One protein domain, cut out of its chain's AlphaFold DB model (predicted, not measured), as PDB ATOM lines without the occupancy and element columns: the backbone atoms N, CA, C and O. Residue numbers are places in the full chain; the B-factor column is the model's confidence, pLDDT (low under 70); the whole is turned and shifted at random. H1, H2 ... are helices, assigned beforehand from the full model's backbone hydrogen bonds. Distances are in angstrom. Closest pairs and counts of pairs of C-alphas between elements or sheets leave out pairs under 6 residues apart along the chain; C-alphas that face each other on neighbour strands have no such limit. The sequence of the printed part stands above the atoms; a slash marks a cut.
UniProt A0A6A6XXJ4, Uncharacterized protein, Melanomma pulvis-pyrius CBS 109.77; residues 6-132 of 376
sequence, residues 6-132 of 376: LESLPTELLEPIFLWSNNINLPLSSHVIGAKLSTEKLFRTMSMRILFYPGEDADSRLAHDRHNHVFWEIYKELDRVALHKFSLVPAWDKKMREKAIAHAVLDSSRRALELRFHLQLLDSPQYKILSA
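What this domain is: This is residues 6 to 132 of the 376 residues of an uncharacterized protein of Melanomma pulvis-pyrius CBS 109.77 (UniProt A0A6A6XXJ4). A long helical hairpin, H5 running out and the longer H6 running back, reaches away from a small head of short helices made of H1, H2, H3 and H7. The short H4 lies before H5, near the head's end of the hairpin, and H7 follows H6 where it returns to the head. The printed part has 127 residues, 93 of them in seven named helices, H1 to H7 in order along the chain; there is no named strand, and the class is all helix. The whole is extended, with a radius of gyration of the C-alphas of 22.8 A, and forms a rod spanning 75 by 26 by 25 A.

How they stand to each other: H1, residues 11 to 21, touches H2, residues 31 to 37, about perpendicular at 82 degrees; their closest C-alphas are those of Thr 11 and Lys 36, 5.7 A apart. H3, residues 40 to 52, touches H1 with residues 42 to 46 alone, at a shallow tilt of 9 degrees, the same way; the closest C-alphas, of Leu 19 and Met 46, are 6.2 A apart. H4, residues 58 to 62, touches no helix and meets H5, residues 65 to 84, only through their link. H5 and H6, residues 94 to 123, form a helical hairpin at a shallow tilt of 19 degrees, opposite ways. H6 touches H5 with residues 102 to 113 alone, and the closest C-alphas, of Ala 82 and Ala 102, are 6.4 A apart. H7, residues 125 to 131, touches H3 at a steep tilt of 66 degrees, opposite ways; H3 does so with residues 47 to 51 alone, and the closest C-alphas, of Leu 51 and Gln 126, are 5.9 A apart. The helix packing is part aligned, part crossed: of these 4 touching pairs, 2 are at a shallow tilt. H6 and H7 are close but not clearly touching, with the C-alphas of Leu 121 and Tyr 127 closest at 6.9 A. Every O i to N i+4 pair is within hydrogen-bond range in H2, H3, H4, H5, H6 and H7, and 5 of 7 are in H1.

Where its parts are: H1 begins at C-alpha 11, (18.419, -4.038, -20.744), and measures 15.2 A from first to last C-alpha. H2 measures 9.8 A, H3 17.4 A, H4 5.7 A and H5 28.5 A. H6, the longest helix, begins at C-alpha 94, (53.328, -61.113, -6.147), and measures 42.7 A. H7 measures 9.7 A and ends at C-alpha 131, (17.200, -29.953, -21.878).

The domain as a whole: The two C-alphas farthest apart, those of Pro 10 and Trp 92, are 75.3 A apart. The printed part has no cut, and no link is long. The mean pLDDT of the printed part is 77.9, and residues 54 to 95 and 97 to 98 are under 70.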
ATOM      1  N   LEU A   6      23.124  -5.213 -10.348       96.56
ATOM      2  CA  LEU A   6      22.969  -5.936 -11.610       96.56
ATOM      3  C   LEU A   6      21.522  -5.872 -12.122       96.56
ATOM      4  O   LEU A   6      21.301  -5.600 -13.295       96.56
ATOM      5  N   GLU A   7      20.529  -6.031 -11.242       97.94
ATOM      6  CA  GLU A   7      19.108  -5.889 -11.597       97.94
ATOM      7  C   GLU A   7      18.732  -4.454 -11.989       97.94
ATOM      8  O   GLU A   7      17.843  -4.263 -12.825       97.94
ATOM      9  N   SER A   8      19.411  -3.449 -11.420       97.75
ATOM     10  CA  SER A   8      19.211  -2.039 -11.774       97.75
ATOM     11  C   SER A   8      19.780  -1.649 -13.139       97.75
ATOM     12  O   SER A   8      19.427  -0.586 -13.644       97.75
ATOM     13  N   LEU A   9      20.624  -2.486 -13.759       98.25
ATOM     14  CA  LEU A   9      21.165  -2.179 -15.082       98.25
ATOM     15  C   LEU A   9      20.049  -2.143 -16.140       98.25
ATOM     16  O   LEU A   9      19.129  -2.968 -16.098       98.25
ATOM     17  N   PRO A  10      20.123  -1.220 -17.108       98.06
ATOM     18  CA  PRO A  10      19.212  -1.198 -18.244       98.06
ATOM     19  C   PRO A  10      19.434  -2.427 -19.150       98.06
ATOM     20  O   PRO A  10      20.512  -3.035 -19.144       98.06
ATOM     21  N   THR A  11      18.403  -2.824 -19.904       97.94
ATOM     22  CA  THR A  11      18.419  -4.038 -20.744       97.94
ATOM     23  C   THR A  11      19.566  -4.005 -21.753       97.94
ATOM     24  O   THR A  11      20.257  -5.002 -21.936       97.94
ATOM     25  N   GLU A  12      19.856  -2.831 -22.308       97.62
ATOM     26  CA  GLU A  12      20.890  -2.576 -23.312       97.62
ATOM     27  C   GLU A  12      22.305  -2.914 -22.818       97.62
ATOM     28  O   GLU A  12      23.178  -3.219 -23.626       97.62
ATOM     29  N   LEU A  13      22.541  -2.881 -21.499       97.88
ATOM     30  CA  LEU A  13      23.812  -3.292 -20.896       97.88
ATOM     31  C   LEU A  13      23.806  -4.765 -20.481       97.88
ATOM     32  O   LEU A  13      24.836  -5.432 -20.570       97.88
ATOM     33  N   LEU A  14      22.657  -5.294 -20.053       97.44
ATOM     34  CA  LEU A  14      22.532  -6.704 -19.681       97.44
ATOM     35  C   LEU A  14      22.634  -7.633 -20.896       97.44
ATOM     36  O   LEU A  14      23.220  -8.707 -20.778       97.44
ATOM     37  N   GLU A  15      22.113  -7.228 -22.056       96.88
ATOM     38  CA  GLU A  15      22.147  -8.029 -23.284       96.88
ATOM     39  C   GLU A  15      23.581  -8.387 -23.733       96.88
ATOM     40  O   GLU A  15      23.865  -9.581 -23.881       96.88
ATOM     41  N   PRO A  16      24.524  -7.430 -23.899       95.50
ATOM     42  CA  PRO A  16      25.914  -7.751 -24.211       95.50
ATOM     43  C   PRO A  16      26.591  -8.601 -23.139       95.50
ATOM     44  O   PRO A  16      27.304  -9.535 -23.488       95.50
ATOM     45  N   ILE A  17      26.357  -8.326 -21.848       94.62
ATOM     46  CA  ILE A  17      26.935  -9.116 -20.746       94.62
ATOM     47  C   ILE A  17      26.464 -10.572 -20.835       94.62
ATOM     48  O   ILE A  17      27.262 -11.504 -20.716       94.62
ATOM     49  N   PHE A  18      25.174 -10.781 -21.085       94.50
ATOM     50  CA  PHE A  18      24.592 -12.107 -21.244       94.50
ATOM     51  C   PHE A  18      25.178 -12.848 -22.448       94.50
ATOM     52  O   PHE A  18      25.653 -13.975 -22.309       94.50
ATOM     53  N   LEU A  19      25.206 -12.200 -23.614       91.25
ATOM     54  CA  LEU A  19      25.728 -12.805 -24.837       91.25
ATOM     55  C   LEU A  19      27.237 -13.051 -24.777       91.25
ATOM     56  O   LEU A  19      27.705 -14.001 -25.395       91.25
ATOM     57  N   TRP A  20      28.000 -12.206 -24.084       88.56
ATOM     58  CA  TRP A  20      29.451 -12.348 -23.955       88.56
ATOM     59  C   TRP A  20      29.839 -13.415 -22.930       88.56
ATOM     60  O   TRP A  20      30.782 -14.162 -23.155       88.56
ATOM     61  N   SER A  21      29.084 -13.537 -21.835       89.50
ATOM     62  CA  SER A  21      29.336 -14.563 -20.816       89.50
ATOM     63  C   SER A  21      28.872 -15.965 -21.216       89.50
ATOM     64  O   SER A  21      29.292 -16.931 -20.586       89.50
ATOM     65  N   ASN A  22      27.966 -16.096 -22.197       87.25
ATOM     66  CA  ASN A  22      27.297 -17.358 -22.552       87.25
ATOM     67  C   ASN A  22      26.714 -18.109 -21.325       87.25
ATOM     68  O   ASN A  22      26.527 -19.328 -21.353       87.25
ATOM     69  N   ASN A  23      26.396 -17.396 -20.238       90.06
ATOM     70  CA  ASN A  23      25.956 -18.001 -18.986       90.06
ATOM     71  C   ASN A  23      24.430 -18.135 -18.948       90.06
ATOM     72  O   ASN A  23      23.715 -17.185 -18.627       90.06
ATOM     73  N   ILE A  24      23.926 -19.341 -19.226       90.81
ATOM     74  CA  ILE A  24      22.479 -19.625 -19.252       90.81
ATOM     75  C   ILE A  24      21.799 -19.429 -17.892       90.81
ATOM     76  O   ILE A  24      20.584 -19.265 -17.827       90.81
ATOM     77  N   ASN A  25      22.569 -19.402 -16.803       91.62
ATOM     78  CA  ASN A  25      22.028 -19.194 -15.465       91.62
ATOM     79  C   ASN A  25      21.768 -17.712 -15.160       91.62
ATOM     80  O   ASN A  25      21.083 -17.413 -14.185       91.62
ATOM     81  N   LEU A  26      22.280 -16.772 -15.967       94.06
ATOM     82  CA  LEU A  26      22.113 -15.342 -15.702       94.06
ATOM     83  C   LEU A  26      20.628 -14.914 -15.710       94.06
ATOM     84  O   LEU A  26      20.198 -14.332 -14.714       94.06
ATOM     85  N   PRO A  27      19.799 -15.265 -16.715       94.12
ATOM     86  CA  PRO A  27      18.354 -15.015 -16.669       94.12
ATOM     87  C   PRO A  27      17.635 -15.724 -15.512       94.12
ATOM     88  O   PRO A  27      16.588 -15.261 -15.072       94.12
ATOM     89  N   LEU A  28      18.184 -16.838 -15.013       91.19
ATOM     90  CA  LEU A  28      17.595 -17.625 -13.920       91.19
ATOM     91  C   LEU A  28      17.949 -17.075 -12.531       91.19
ATOM     92  O   LEU A  28      17.284 -17.404 -11.555       91.19
ATOM     93  N   SER A  29      18.982 -16.234 -12.436       95.50
ATOM     94  CA  SER A  29      19.468 -15.686 -11.164       95.50
ATOM     95  C   SER A  29      18.520 -14.664 -10.526       95.50
ATOM     96  O   SER A  29      18.573 -14.446  -9.319       95.50
ATOM     97  N   SER A  30      17.648 -14.038 -11.322       96.69
ATOM     98  CA  SER A  30      16.656 -13.071 -10.857       96.69
ATOM     99  C   SER A  30      15.498 -12.971 -11.843       96.69
ATOM    100  O   SER A  30      15.714 -12.903 -13.050       96.69
ATOM    101  N   HIS A  31      14.269 -12.860 -11.334       96.56
ATOM    102  CA  HIS A  31      13.081 -12.626 -12.157       96.56
ATOM    103  C   HIS A  31      13.154 -11.309 -12.952       96.56
ATOM    104  O   HIS A  31      12.651 -11.250 -14.072       96.56
ATOM    105  N   VAL A  32      13.805 -10.266 -12.413       97.75
ATOM    106  CA  VAL A  32      13.969  -8.971 -13.099       97.75
ATOM    107  C   VAL A  32      14.948  -9.105 -14.260       97.75
ATOM    108  O   VAL A  32      14.672  -8.630 -15.361       97.75
ATOM    109  N   ILE A  33      16.085  -9.770 -14.028       97.69
ATOM    110  CA  ILE A  33      17.082 -10.036 -15.075       97.69
ATOM    111  C   ILE A  33      16.483 -10.962 -16.136       97.69
ATOM    112  O   ILE A  33      16.607 -10.680 -17.325       97.69
ATOM    113  N   GLY A  34      15.785 -12.015 -15.711       96.12
ATOM    114  CA  GLY A  34      15.044 -12.920 -16.580       96.12
ATOM    115  C   GLY A  34      14.089 -12.163 -17.492       96.12
ATOM    116  O   GLY A  34      14.239 -12.232 -18.704       96.12
ATOM    117  N   ALA A  35      13.196 -11.339 -16.941       96.94
ATOM    118  CA  ALA A  35      12.252 -10.549 -17.734       96.94
ATOM    119  C   ALA A  35      12.934  -9.654 -18.789       96.94
ATOM    120  O   ALA A  35      12.428  -9.535 -19.903       96.94
ATOM    121  N   LYS A  36      14.096  -9.065 -18.469       97.69
ATOM    122  CA  LYS A  36      14.878  -8.241 -19.410       97.69
ATOM    123  C   LYS A  36      15.567  -9.070 -20.501       97.69
ATOM    124  O   LYS A  36      15.665  -8.614 -21.634       97.69
ATOM    125  N   LEU A  37      16.040 -10.273 -20.172       96.69
ATOM    126  CA  LEU A  37      16.813 -11.137 -21.074       96.69
ATOM    127  C   LEU A  37      15.974 -12.207 -21.798       96.69
ATOM    128  O   LEU A  37      16.472 -12.866 -22.709       96.69
ATOM    129  N   SER A  38      14.698 -12.374 -21.445       93.25
ATOM    130  CA  SER A  38      13.757 -13.347 -22.023       93.25
ATOM    131  C   SER A  38      13.238 -12.997 -23.418       93.25
ATOM    132  O   SER A  38      12.137 -13.396 -23.794       93.25
ATOM    133  N   THR A  39      14.031 -12.296 -24.230       94.50
ATOM    134  CA  THR A  39      13.668 -12.024 -25.623       94.50
ATOM    135  C   THR A  39      14.062 -13.194 -26.526       94.50
ATOM    136  O   THR A  39      15.143 -13.775 -26.403       94.50
ATOM    137  N   GLU A  40      13.201 -13.526 -27.492       93.44
ATOM    138  CA  GLU A  40      13.463 -14.601 -28.463       93.44
ATOM    139  C   GLU A  40      14.766 -14.350 -29.240       93.44
ATOM    140  O   GLU A  40      15.522 -15.277 -29.522       93.44
ATOM    141  N   LYS A  41      15.081 -13.079 -29.529       93.94
ATOM    142  CA  LYS A  41      16.330 -12.684 -30.191       93.94
ATOM    143  C   LYS A  41      17.554 -13.136 -29.391       93.94
ATOM    144  O   LYS A  41      18.461 -13.717 -29.982       93.94
ATOM    145  N   LEU A  42      17.587 -12.887 -28.081       93.56
ATOM    146  CA  LEU A  42      18.720 -13.247 -27.225       93.56
ATOM    147  C   LEU A  42      18.830 -14.756 -27.048       93.56
ATOM    148  O   LEU A  42      19.911 -15.307 -27.239       93.56
ATOM    149  N   PHE A  43      17.713 -15.428 -26.754       92.00
ATOM    150  CA  PHE A  43      17.683 -16.883 -26.595       92.00
ATOM    151  C   PHE A  43      18.127 -17.605 -27.864       92.00
ATOM    152  O   PHE A  43      18.919 -18.546 -27.789       92.00
ATOM    153  N   ARG A  44      17.682 -17.142 -29.036       93.25
ATOM    154  CA  ARG A  44      18.139 -17.654 -30.331       93.25
ATOM    155  C   ARG A  44      19.634 -17.435 -30.529       93.25
ATOM    156  O   ARG A  44      20.342 -18.398 -30.806       93.25
ATOM    157  N   THR A  45      20.127 -16.205 -30.370       92.38
ATOM    158  CA  THR A  45      21.557 -15.892 -30.549       92.38
ATOM    159  C   THR A  45      22.433 -16.722 -29.617       92.38
ATOM    160  O   THR A  45      23.410 -17.320 -30.063       92.38
ATOM    161  N   MET A  46      22.063 -16.812 -28.341       92.81
ATOM    162  CA  MET A  46      22.789 -17.595 -27.349       92.81
ATOM    163  C   MET A  46      22.760 -19.096 -27.666       92.81
ATOM    164  O   MET A  46      23.802 -19.746 -27.646       92.81
ATOM    165  N   SER A  47      21.588 -19.645 -28.006       93.12
ATOM    166  CA  SER A  47      21.449 -21.066 -28.348       93.12
ATOM    167  C   SER A  47      22.293 -21.428 -29.563       93.12
ATOM    168  O   SER A  47      22.985 -22.440 -29.542       93.12
ATOM    169  N   MET A  48      22.282 -20.588 -30.604       91.31
ATOM    170  CA  MET A  48      23.111 -20.813 -31.785       91.31
ATOM    171  C   MET A  48      24.597 -20.782 -31.436       91.31
ATOM    172  O   MET A  48      25.322 -21.680 -31.856       91.31
ATOM    173  N   ARG A  49      25.040 -19.798 -30.635       89.12
ATOM    174  CA  ARG A  49      26.426 -19.721 -30.146       89.12
ATOM    175  C   ARG A  49      26.833 -21.001 -29.433       89.12
ATOM    176  O   ARG A  49      27.783 -21.639 -29.852       89.12
ATOM    177  N   ILE A  50      26.073 -21.417 -28.427       89.69
ATOM    178  CA  ILE A  50      26.428 -22.576 -27.603       89.69
ATOM    179  C   ILE A  50      26.360 -23.897 -28.390       89.69
ATOM    180  O   ILE A  50      27.200 -24.774 -28.179       89.69
ATOM    181  N   LEU A  51      25.382 -24.070 -29.285       91.06
ATOM    182  CA  LEU A  51      25.186 -25.331 -30.011       91.06
ATOM    183  C   LEU A  51      26.084 -25.487 -31.242       91.06
ATOM    184  O   LEU A  51      26.516 -26.600 -31.530       91.06
ATOM    185  N   PHE A  52      26.332 -24.412 -31.995       88.31
ATOM    186  CA  PHE A  52      26.877 -24.517 -33.355       88.31
ATOM    187  C   PHE A  52      28.187 -23.773 -33.578       88.31
ATOM    188  O   PHE A  52      28.876 -24.058 -34.556       88.31
ATOM    189  N   TYR A  53      28.553 -22.851 -32.691       82.50
ATOM    190  CA  TYR A  53      29.803 -22.116 -32.792       82.50
ATOM    191  C   TYR A  53      30.674 -22.521 -31.607       82.50
ATOM    192  O   TYR A  53      30.484 -22.000 -30.511       82.50
ATOM    193  N   PRO A  54      31.626 -23.453 -31.792       65.38
ATOM    194  CA  PRO A  54      32.593 -23.757 -30.757       65.38
ATOM    195  C   PRO A  54      33.475 -22.512 -30.648       65.38
ATOM    196  O   PRO A  54      34.397 -22.322 -31.437       65.38
ATOM    197  N   GLY A  55      33.078 -21.585 -29.779       56.06
ATOM    198  CA  GLY A  55      33.683 -20.268 -29.695       56.06
ATOM    199  C   GLY A  55      35.175 -20.375 -29.411       56.06
ATOM    200  O   GLY A  55      35.640 -21.282 -28.718       56.06
ATOM    201  N   GLU A  56      35.922 -19.398 -29.914       50.53
ATOM    202  CA  GLU A  56      37.289 -19.123 -29.473       50.53
ATOM    203  C   GLU A  56      37.372 -18.768 -27.976       50.53
ATOM    204  O   GLU A  56      38.453 -18.728 -27.392       50.53
ATOM    205  N   ASP A  57      36.213 -18.537 -27.368       54.41
ATOM    206  CA  ASP A  57      35.984 -18.198 -25.981       54.41
ATOM    207  C   ASP A  57      36.543 -19.293 -25.068       54.41
ATOM    208  O   ASP A  57      36.236 -20.483 -25.220       54.41
ATOM    209  N   ALA A  58      37.356 -18.873 -24.096       52.75
ATOM    210  CA  ALA A  58      38.047 -19.770 -23.185       52.75
ATOM    211  C   ALA A  58      37.090 -20.796 -22.574       52.75
ATOM    212  O   ALA A  58      37.428 -21.961 -22.586       52.75
ATOM    213  N   ASP A  59      35.876 -20.448 -22.148       50.53
ATOM    214  CA  ASP A  59      34.950 -21.419 -21.539       50.53
ATOM    215  C   ASP A  59      34.463 -22.521 -22.498       50.53
ATOM    216  O   ASP A  59      34.314 -23.673 -22.083       50.53
ATOM    217  N   SER A  60      34.331 -22.216 -23.793       48.78
ATOM    218  CA  SER A  60      34.024 -23.207 -24.836       48.78
ATOM    219  C   SER A  60      35.239 -24.092 -25.146       48.78
ATOM    220  O   SER A  60      35.099 -25.300 -25.346       48.78
ATOM    221  N   ARG A  61      36.457 -23.522 -25.109       50.69
ATOM    222  CA  ARG A  61      37.730 -24.261 -25.243       50.69
ATOM    223  C   ARG A  61      38.104 -25.047 -23.988       50.69
ATOM    224  O   ARG A  61      38.683 -26.119 -24.085       50.69
ATOM    225  N   LEU A  62      37.755 -24.570 -22.800       46.97
ATOM    226  CA  LEU A  62      38.069 -25.176 -21.506       46.97
ATOM    227  C   LEU A  62      37.299 -26.491 -21.329       46.97
ATOM    228  O   LEU A  62      37.795 -27.385 -20.642       46.97
ATOM    229  N   ALA A  63      36.148 -26.642 -21.990       48.06
ATOM    230  CA  ALA A  63      35.448 -27.914 -22.127       48.06
ATOM    231  C   ALA A  63      36.109 -28.885 -23.130       48.06
ATOM    232  O   ALA A  63      35.772 -30.060 -23.157       48.06
ATOM    233  N   HIS A  64      37.074 -28.437 -23.937       44.75
ATOM    234  CA  HIS A  64      37.707 -29.259 -24.967       44.75
ATOM    235  C   HIS A  64      39.192 -29.548 -24.677       44.75
ATOM    236  O   HIS A  64      39.597 -30.708 -24.614       44.75
ATOM    237  N   ASP A  65      39.989 -28.523 -24.369       48.47
ATOM    238  CA  ASP A  65      41.436 -28.632 -24.144       48.47
ATOM    239  C   ASP A  65      41.801 -29.132 -22.742       48.47
ATOM    240  O   ASP A  65      42.712 -29.953 -22.598       48.47
ATOM    241  N   ARG A  66      41.058 -28.738 -21.689       49.22
ATOM    242  CA  ARG A  66      41.280 -29.333 -20.354       49.22
ATOM    243  C   ARG A  66      40.959 -30.820 -20.347       49.22
ATOM    244  O   ARG A  66      41.535 -31.539 -19.548       49.22
ATOM    245  N   HIS A  67      40.082 -31.296 -21.224       51.84
ATOM    246  CA  HIS A  67      39.615 -32.678 -21.196       51.84
ATOM    247  C   HIS A  67      40.679 -33.629 -21.732       51.84
ATOM    248  O   HIS A  67      41.004 -34.603 -21.064       51.84
ATOM    249  N   ASN A  68      41.321 -33.283 -22.850       50.00
ATOM    250  CA  ASN A  68      42.451 -34.062 -23.349       50.00
ATOM    251  C   ASN A  68      43.676 -33.929 -22.432       50.00
ATOM    252  O   ASN A  68      44.291 -34.934 -22.089       50.00
ATOM    253  N   HIS A  69      44.012 -32.722 -21.968       53.06
ATOM    254  CA  HIS A  69      45.209 -32.521 -21.144       53.06
ATOM    255  C   HIS A  69      45.086 -33.136 -19.739       53.06
ATOM    256  O   HIS A  69      46.009 -33.797 -19.273       53.06
ATOM    257  N   VAL A  70      43.949 -32.963 -19.054       54.00
ATOM    258  CA  VAL A  70      43.725 -33.544 -17.717       54.00
ATOM    259  C   VAL A  70      43.616 -35.065 -17.801       54.00
ATOM    260  O   VAL A  70      44.149 -35.743 -16.931       54.00
ATOM    261  N   PHE A  71      43.000 -35.614 -18.854       53.78
ATOM    262  CA  PHE A  71      42.972 -37.062 -19.064       53.78
ATOM    263  C   PHE A  71      44.388 -37.634 -19.237       53.78
ATOM    264  O   PHE A  71      44.742 -38.593 -18.556       53.78
ATOM    265  N   TRP A  72      45.230 -37.006 -20.066       56.91
ATOM    266  CA  TRP A  72      46.612 -37.450 -20.283       56.91
ATOM    267  C   TRP A  72      47.516 -37.278 -19.057       56.91
ATOM    268  O   TRP A  72      48.296 -38.180 -18.755       56.91
ATOM    269  N   GLU A  73      47.418 -36.167 -18.326       64.25
ATOM    270  CA  GLU A  73      48.224 -35.949 -17.115       64.25
ATOM    271  C   GLU A  73      47.797 -36.869 -15.963       64.25
ATOM    272  O   GLU A  73      48.649 -37.413 -15.262       64.25
ATOM    273  N   ILE A  74      46.496 -37.136 -15.808       58.25
ATOM    274  CA  ILE A  74      46.014 -38.110 -14.820       58.25
ATOM    275  C   ILE A  74      46.425 -39.530 -15.218       58.25
ATOM    276  O   ILE A  74      46.838 -40.292 -14.351       58.25
ATOM    277  N   TYR A  75      46.369 -39.889 -16.503       61.25
ATOM    278  CA  TYR A  75      46.837 -41.195 -16.968       61.25
ATOM    279  C   TYR A  75      48.326 -41.400 -16.659       61.25
ATOM    280  O   TYR A  75      48.700 -42.436 -16.113       61.25
ATOM    281  N   LYS A  76      49.168 -40.389 -16.917       68.06
ATOM    282  CA  LYS A  76      50.597 -40.415 -16.557       68.06
ATOM    283  C   LYS A  76      50.817 -40.569 -15.053       68.06
ATOM    284  O   LYS A  76      51.712 -41.304 -14.641       68.06
ATOM    285  N   GLU A  77      50.025 -39.887 -14.229       66.31
ATOM    286  CA  GLU A  77      50.199 -39.938 -12.777       66.31
ATOM    287  C   GLU A  77      49.663 -41.242 -12.167       66.31
ATOM    288  O   GLU A  77      50.264 -41.789 -11.245       66.31
ATOM    289  N   LEU A  78      48.595 -41.811 -12.732       59.06
ATOM    290  CA  LEU A  78      48.111 -43.149 -12.385       59.06
ATOM    291  C   LEU A  78      49.127 -44.230 -12.757       59.06
ATOM    292  O   LEU A  78      49.362 -45.128 -11.951       59.06
ATOM    293  N   ASP A  79      49.765 -44.114 -13.924       62.59
ATOM    294  CA  ASP A  79      50.843 -45.009 -14.354       62.59
ATOM    295  C   ASP A  79      52.053 -44.900 -13.404       62.59
ATOM    296  O   ASP A  79      52.585 -45.903 -12.930       62.59
ATOM    297  N   ARG A  80      52.417 -43.681 -12.978       66.88
ATOM    298  CA  ARG A  80      53.460 -43.454 -11.959       66.88
ATOM    299  C   ARG A  80      53.119 -44.038 -10.590       66.88
ATOM    300  O   ARG A  80      53.973 -44.683  -9.981       66.88
ATOM    301  N   VAL A  81      51.900 -43.847 -10.085       64.00
ATOM    302  CA  VAL A  81      51.473 -44.401  -8.785       64.00
ATOM    303  C   VAL A  81      51.391 -45.930  -8.843       64.00
ATOM    304  O   VAL A  81      51.783 -46.601  -7.881       64.00
ATOM    305  N   ALA A  82      50.949 -46.480  -9.977       61.78
ATOM    306  CA  ALA A  82      50.965 -47.912 -10.256       61.78
ATOM    307  C   ALA A  82      52.387 -48.479 -10.405       61.78
ATOM    308  O   ALA A  82      52.604 -49.656 -10.154       61.78
ATOM    309  N   LEU A  83      53.385 -47.666 -10.742       62.22
ATOM    310  CA  LEU A  83      54.786 -48.092 -10.738       62.22
ATOM    311  C   LEU A  83      55.421 -47.977  -9.343       62.22
ATOM    312  O   LEU A  83      56.239 -48.814  -8.963       62.22
ATOM    313  N   HIS A  84      55.036 -46.977  -8.544       63.97
ATOM    314  CA  HIS A  84      55.716 -46.683  -7.280       63.97
ATOM    315  C   HIS A  84      55.247 -47.543  -6.094       63.97
ATOM    316  O   HIS A  84      56.064 -47.933  -5.263       63.97
ATOM    317  N   LYS A  85      53.958 -47.911  -6.020       56.81
ATOM    318  CA  LYS A  85      53.423 -48.750  -4.923       56.81
ATOM    319  C   LYS A  85      53.805 -50.239  -5.006       56.81
ATOM    320  O   LYS A  85      53.544 -50.980  -4.064       56.81
ATOM    321  N   PHE A  86      54.432 -50.676  -6.099       53.38
ATOM    322  CA  PHE A  86      54.616 -52.095  -6.441       53.38
ATOM    323  C   PHE A  86      56.061 -52.605  -6.244       53.38
ATOM    324  O   PHE A  86      56.397 -53.755  -6.529       53.38
ATOM    325  N   SER A  87      56.952 -51.794  -5.670       56.94
ATOM    326  CA  SER A  87      58.356 -52.177  -5.461       56.94
ATOM    327  C   SER A  87      58.610 -53.099  -4.250       56.94
ATOM    328  O   SER A  87      59.701 -53.656  -4.155       56.94
ATOM    329  N   LEU A  88      57.633 -53.360  -3.360       56.75
ATOM    330  CA  LEU A  88      57.908 -53.891  -2.002       56.75
ATOM    331  C   LEU A  88      57.339 -55.284  -1.617       56.75
ATOM    332  O   LEU A  88      57.403 -55.653  -0.449       56.75
ATOM    333  N   VAL A  89      56.821 -56.105  -2.540       50.56
ATOM    334  CA  VAL A  89      56.235 -57.440  -2.202       50.56
ATOM    335  C   VAL A  89      57.186 -58.628  -2.577       50.56
ATOM    336  O   VAL A  89      58.096 -58.410  -3.379       50.56
ATOM    337  N   PRO A  90      57.065 -59.874  -2.047       57.84
ATOM    338  CA  PRO A  90      57.935 -61.033  -2.386       57.84
ATOM    339  C   PRO A  90      57.510 -61.885  -3.613       57.84
ATOM    340  O   PRO A  90      56.334 -62.045  -3.898       57.84
ATOM    341  N   ALA A  91      58.469 -62.514  -4.305       62.84
ATOM    342  CA  ALA A  91      58.481 -62.703  -5.767       62.84
ATOM    343  C   ALA A  91      57.515 -63.692  -6.481       62.84
ATOM    344  O   ALA A  91      57.354 -63.535  -7.689       62.84
ATOM    345  N   TRP A  92      56.877 -64.683  -5.845       53.16
ATOM    346  CA  TRP A  92      56.235 -65.781  -6.614       53.16
ATOM    347  C   TRP A  92      54.694 -65.765  -6.662       53.16
ATOM    348  O   TRP A  92      54.127 -66.196  -7.660       53.16
ATOM    349  N   ASP A  93      54.022 -65.162  -5.677       65.38
ATOM    350  CA  ASP A  93      52.567 -64.869  -5.706       65.38
ATOM    351  C   ASP A  93      52.288 -63.366  -5.967       65.38
ATOM    352  O   ASP A  93      51.189 -62.924  -6.303       65.38
ATOM    353  N   LYS A  94      53.347 -62.552  -5.887       62.88
ATOM    354  CA  LYS A  94      53.328 -61.113  -6.147       62.88
ATOM    355  C   LYS A  94      52.893 -60.787  -7.565       62.88
ATOM    356  O   LYS A  94      51.965 -60.018  -7.728       62.88
ATOM    357  N   LYS A  95      53.477 -61.391  -8.600       68.75
ATOM    358  CA  LYS A  95      53.254 -60.937  -9.986       68.75
ATOM    359  C   LYS A  95      51.788 -61.034 -10.442       68.75
ATOM    360  O   LYS A  95      51.302 -60.141 -11.131       68.75
ATOM    361  N   MET A  96      51.077 -62.095 -10.050       71.88
ATOM    362  CA  MET A  96      49.644 -62.251 -10.347       71.88
ATOM    363  C   MET A  96      48.791 -61.283  -9.522       71.88
ATOM    364  O   MET A  96      47.927 -60.613 -10.087       71.88
ATOM    365  N   ARG A  97      49.059 -61.154  -8.213       67.88
ATOM    366  CA  ARG A  97      48.352 -60.201  -7.342       67.88
ATOM    367  C   ARG A  97      48.596 -58.756  -7.765       67.88
ATOM    368  O   ARG A  97      47.660 -57.975  -7.812       67.88
ATOM    369  N   GLU A  98      49.815 -58.406  -8.146       69.25
ATOM    370  CA  GLU A  98      50.178 -57.081  -8.640       69.25
ATOM    371  C   GLU A  98      49.482 -56.757  -9.946       69.25
ATOM    372  O   GLU A  98      48.914 -55.680 -10.078       69.25
ATOM    373  N   LYS A  99      49.449 -57.706 -10.885       77.31
ATOM    374  CA  LYS A  99      48.700 -57.528 -12.124       77.31
ATOM    375  C   LYS A  99      47.204 -57.360 -11.847       77.31
ATOM    376  O   LYS A  99      46.586 -56.474 -12.426       77.31
ATOM    377  N   ALA A 100      46.629 -58.156 -10.943       74.25
ATOM    378  CA  ALA A 100      45.223 -58.043 -10.560       74.25
ATOM    379  C   ALA A 100      44.907 -56.706  -9.866       74.25
ATOM    380  O   ALA A 100      43.910 -56.071 -10.197       74.25
ATOM    381  N   ILE A 101      45.768 -56.240  -8.955       76.25
ATOM    382  CA  ILE A 101      45.616 -54.950  -8.267       76.25
ATOM    383  C   ILE A 101      45.815 -53.793  -9.247       76.25
ATOM    384  O   ILE A 101      45.029 -52.853  -9.225       76.25
ATOM    385  N   ALA A 102      46.810 -53.856 -10.136       75.94
ATOM    386  CA  ALA A 102      47.027 -52.848 -11.170       75.94
ATOM    387  C   ALA A 102      45.817 -52.751 -12.107       75.94
ATOM    388  O   ALA A 102      45.323 -51.652 -12.340       75.94
ATOM    389  N   HIS A 103      45.273 -53.885 -12.562       77.50
ATOM    390  CA  HIS A 103      44.024 -53.904 -13.327       77.50
ATOM    391  C   HIS A 103      42.853 -53.326 -12.528       77.50
ATOM    392  O   HIS A 103      42.148 -52.470 -13.045       77.50
ATOM    393  N   ALA A 104      42.678 -53.707 -11.260       75.12
ATOM    394  CA  ALA A 104      41.595 -53.184 -10.429       75.12
ATOM    395  C   ALA A 104      41.710 -51.666 -10.189       75.12
ATOM    396  O   ALA A 104      40.698 -50.962 -10.191       75.12
ATOM    397  N   VAL A 105      42.927 -51.143 -10.004       76.50
ATOM    398  CA  VAL A 105      43.192 -49.704  -9.840       76.50
ATOM    399  C   VAL A 105      42.962 -48.954 -11.148       76.50
ATOM    400  O   VAL A 105      42.311 -47.908 -11.128       76.50
ATOM    401  N   LEU A 106      43.448 -49.476 -12.277       77.31
ATOM    402  CA  LEU A 106      43.215 -48.888 -13.596       77.31
ATOM    403  C   LEU A 106      41.726 -48.881 -13.940       77.31
ATOM    404  O   LEU A 106      41.211 -47.841 -14.338       77.31
ATOM    405  N   ASP A 107      41.014 -49.981 -13.699       78.25
ATOM    406  CA  ASP A 107      39.569 -50.072 -13.911       78.25
ATOM    407  C   ASP A 107      38.806 -49.100 -13.005       78.25
ATOM    408  O   ASP A 107      37.906 -48.400 -13.467       78.25
ATOM    409  N   SER A 108      39.177 -49.000 -11.725       74.50
ATOM    410  CA  SER A 108      38.550 -48.054 -10.790       74.50
ATOM    411  C   SER A 108      38.788 -46.602 -11.207       74.50
ATOM    412  O   SER A 108      37.871 -45.783 -11.169       74.50
ATOM    413  N   SER A 109      40.004 -46.286 -11.650       74.19
ATOM    414  CA  SER A 109      40.379 -44.936 -12.079       74.19
ATOM    415  C   SER A 109      39.725 -44.563 -13.407       74.19
ATOM    416  O   SER A 109      39.225 -43.450 -13.555       74.19
ATOM    417  N   ARG A 110      39.653 -45.512 -14.346       76.62
ATOM    418  CA  ARG A 110      38.909 -45.379 -15.597       76.62
ATOM    419  C   ARG A 110      37.437 -45.085 -15.323       76.62
ATOM    420  O   ARG A 110      36.929 -44.101 -15.845       76.62
ATOM    421  N   ARG A 111      36.783 -45.851 -14.442       76.69
ATOM    422  CA  ARG A 111      35.386 -45.600 -14.046       76.69
ATOM    423  C   ARG A 111      35.206 -44.227 -13.402       76.69
ATOM    424  O   ARG A 111      34.237 -43.541 -13.704       76.69
ATOM    425  N   ALA A 112      36.126 -43.805 -12.532       74.62
ATOM    426  CA  ALA A 112      36.071 -42.483 -11.908       74.62
ATOM    427  C   ALA A 112      36.210 -41.344 -12.938       74.62
ATOM    428  O   ALA A 112      35.530 -40.323 -12.829       74.62
ATOM    429  N   LEU A 113      37.059 -41.524 -13.954       74.38
ATOM    430  CA  LEU A 113      37.210 -40.582 -15.064       74.38
ATOM    431  C   LEU A 113      35.981 -40.561 -15.974       74.38
ATOM    432  O   LEU A 113      35.510 -39.476 -16.299       74.38
ATOM    433  N   GLU A 114      35.437 -41.726 -16.330       76.69
ATOM    434  CA  GLU A 114      34.184 -41.851 -17.086       76.69
ATOM    435  C   GLU A 114      33.040 -41.144 -16.339       76.69
ATOM    436  O   GLU A 114      32.365 -40.291 -16.908       76.69
ATOM    437  N   LEU A 115      32.891 -41.381 -15.031       77.50
ATOM    438  CA  LEU A 115      31.925 -40.681 -14.176       77.50
ATOM    439  C   LEU A 115      32.117 -39.161 -14.196       77.50
ATOM    440  O   LEU A 115      31.151 -38.421 -14.376       77.50
ATOM    441  N   ARG A 116      33.352 -38.675 -14.031       76.00
ATOM    442  CA  ARG A 116      33.642 -37.233 -14.060       76.00
ATOM    443  C   ARG A 116      33.322 -36.623 -15.423       76.00
ATOM    444  O   ARG A 116      32.740 -35.541 -15.471       76.00
ATOM    445  N   PHE A 117      33.677 -37.316 -16.498       78.62
ATOM    446  CA  PHE A 117      33.372 -36.910 -17.864       78.62
ATOM    447  C   PHE A 117      31.858 -36.814 -18.075       78.62
ATOM    448  O   PHE A 117      31.364 -35.785 -18.529       78.62
ATOM    449  N   HIS A 118      31.097 -37.818 -17.638       79.94
ATOM    450  CA  HIS A 118      29.638 -37.790 -17.714       79.94
ATOM    451  C   HIS A 118      29.025 -36.647 -16.897       79.94
ATOM    452  O   HIS A 118      28.144 -35.954 -17.400       79.94
ATOM    453  N   LEU A 119      29.509 -36.383 -15.678       80.06
ATOM    454  CA  LEU A 119      29.032 -35.249 -14.876       80.06
ATOM    455  C   LEU A 119      29.292 -33.902 -15.568       80.06
ATOM    456  O   LEU A 119      28.440 -33.018 -15.527       80.06
ATOM    457  N   GLN A 120      30.432 -33.751 -16.245       81.69
ATOM    458  CA  GLN A 120      30.738 -32.547 -17.023       81.69
ATOM    459  C   GLN A 120      29.840 -32.410 -18.256       81.69
ATOM    460  O   GLN A 120      29.391 -31.306 -18.564       81.69
ATOM    461  N   LEU A 121      29.537 -33.518 -18.937       84.25
ATOM    462  CA  LEU A 121      28.610 -33.521 -20.067       84.25
ATOM    463  C   LEU A 121      27.191 -33.117 -19.656       84.25
ATOM    464  O   LEU A 121      26.537 -32.420 -20.427       84.25
ATOM    465  N   LEU A 122      26.737 -33.529 -18.466       86.31
ATOM    466  CA  LEU A 122      25.419 -33.195 -17.911       86.31
ATOM    467  C   LEU A 122      25.318 -31.737 -17.434       86.31
ATOM    468  O   LEU A 122      24.231 -31.165 -17.430       86.31
ATOM    469  N   ASP A 123      26.430 -31.112 -17.045       86.31
ATOM    470  CA  ASP A 123      26.443 -29.698 -16.635       86.31
ATOM    471  C   ASP A 123      26.790 -28.737 -17.787       86.31
ATOM    472  O   ASP A 123      26.813 -27.511 -17.612       86.31
ATOM    473  N   SER A 124      27.038 -29.269 -18.989       89.12
ATOM    474  CA  SER A 124      27.463 -28.455 -20.120       89.12
ATOM    475  C   SER A 124      26.368 -27.455 -20.541       89.12
ATOM    476  O   SER A 124      25.169 -27.752 -20.472       89.12
ATOM    477  N   PRO A 125      26.734 -26.251 -21.023       90.31
ATOM    478  CA  PRO A 125      25.751 -25.293 -21.531       90.31
ATOM    479  C   PRO A 125      24.888 -25.868 -22.667       90.31
ATOM    480  O   PRO A 125      23.701 -25.555 -22.764       90.31
ATOM    481  N   GLN A 126      25.463 -26.754 -23.490       92.81
ATOM    482  CA  GLN A 126      24.744 -27.473 -24.544       92.81
ATOM    483  C   GLN A 126      23.681 -28.406 -23.957       92.81
ATOM    484  O   GLN A 126      22.536 -28.358 -24.408       92.81
ATOM    485  N   TYR A 127      24.019 -29.170 -22.910       94.00
ATOM    486  CA  TYR A 127      23.060 -30.019 -22.199       94.00
ATOM    487  C   TYR A 127      21.878 -29.202 -21.699       94.00
ATOM    488  O   TYR A 127      20.725 -29.561 -21.927       94.00
ATOM    489  N   LYS A 128      22.158 -28.069 -21.043       93.31
ATOM    490  CA  LYS A 128      21.134 -27.193 -20.458       93.31
ATOM    491  C   LYS A 128      20.201 -26.624 -21.521       93.31
ATOM    492  O   LYS A 128      18.988 -26.630 -21.326       93.31
ATOM    493  N   ILE A 129      20.742 -26.194 -22.662       94.06
ATOM    494  CA  ILE A 129      19.935 -25.701 -23.785       94.06
ATOM    495  C   ILE A 129      19.079 -26.811 -24.381       94.06
ATOM    496  O   ILE A 129      17.878 -26.617 -24.560       94.06
ATOM    497  N   LEU A 130      19.663 -27.976 -24.669       95.38
ATOM    498  CA  LEU A 130      18.913 -29.092 -25.240       95.38
ATOM    499  C   LEU A 130      17.879 -29.643 -24.251       95.38
ATOM    500  O   LEU A 130      16.814 -30.076 -24.676       95.38
ATOM    501  N   SER A 131      18.133 -29.564 -22.945       95.19
ATOM    502  CA  SER A 131      17.200 -29.953 -21.878       95.19
ATOM    503  C   SER A 131      16.072 -28.945 -21.654       95.19
ATOM    504  O   SER A 131      15.055 -29.294 -21.062       95.19
ATOM    505  N   ALA A 132      16.203 -27.704 -22.124       93.81
ATOM    506  CA  ALA A 132      15.200 -26.678 -21.875       93.81
ATOM    507  C   ALA A 132      13.874 -26.984 -22.593       93.81
ATOM    508  O   ALA A 132      13.863 -27.452 -23.733       93.81
TER     509      ALA A 132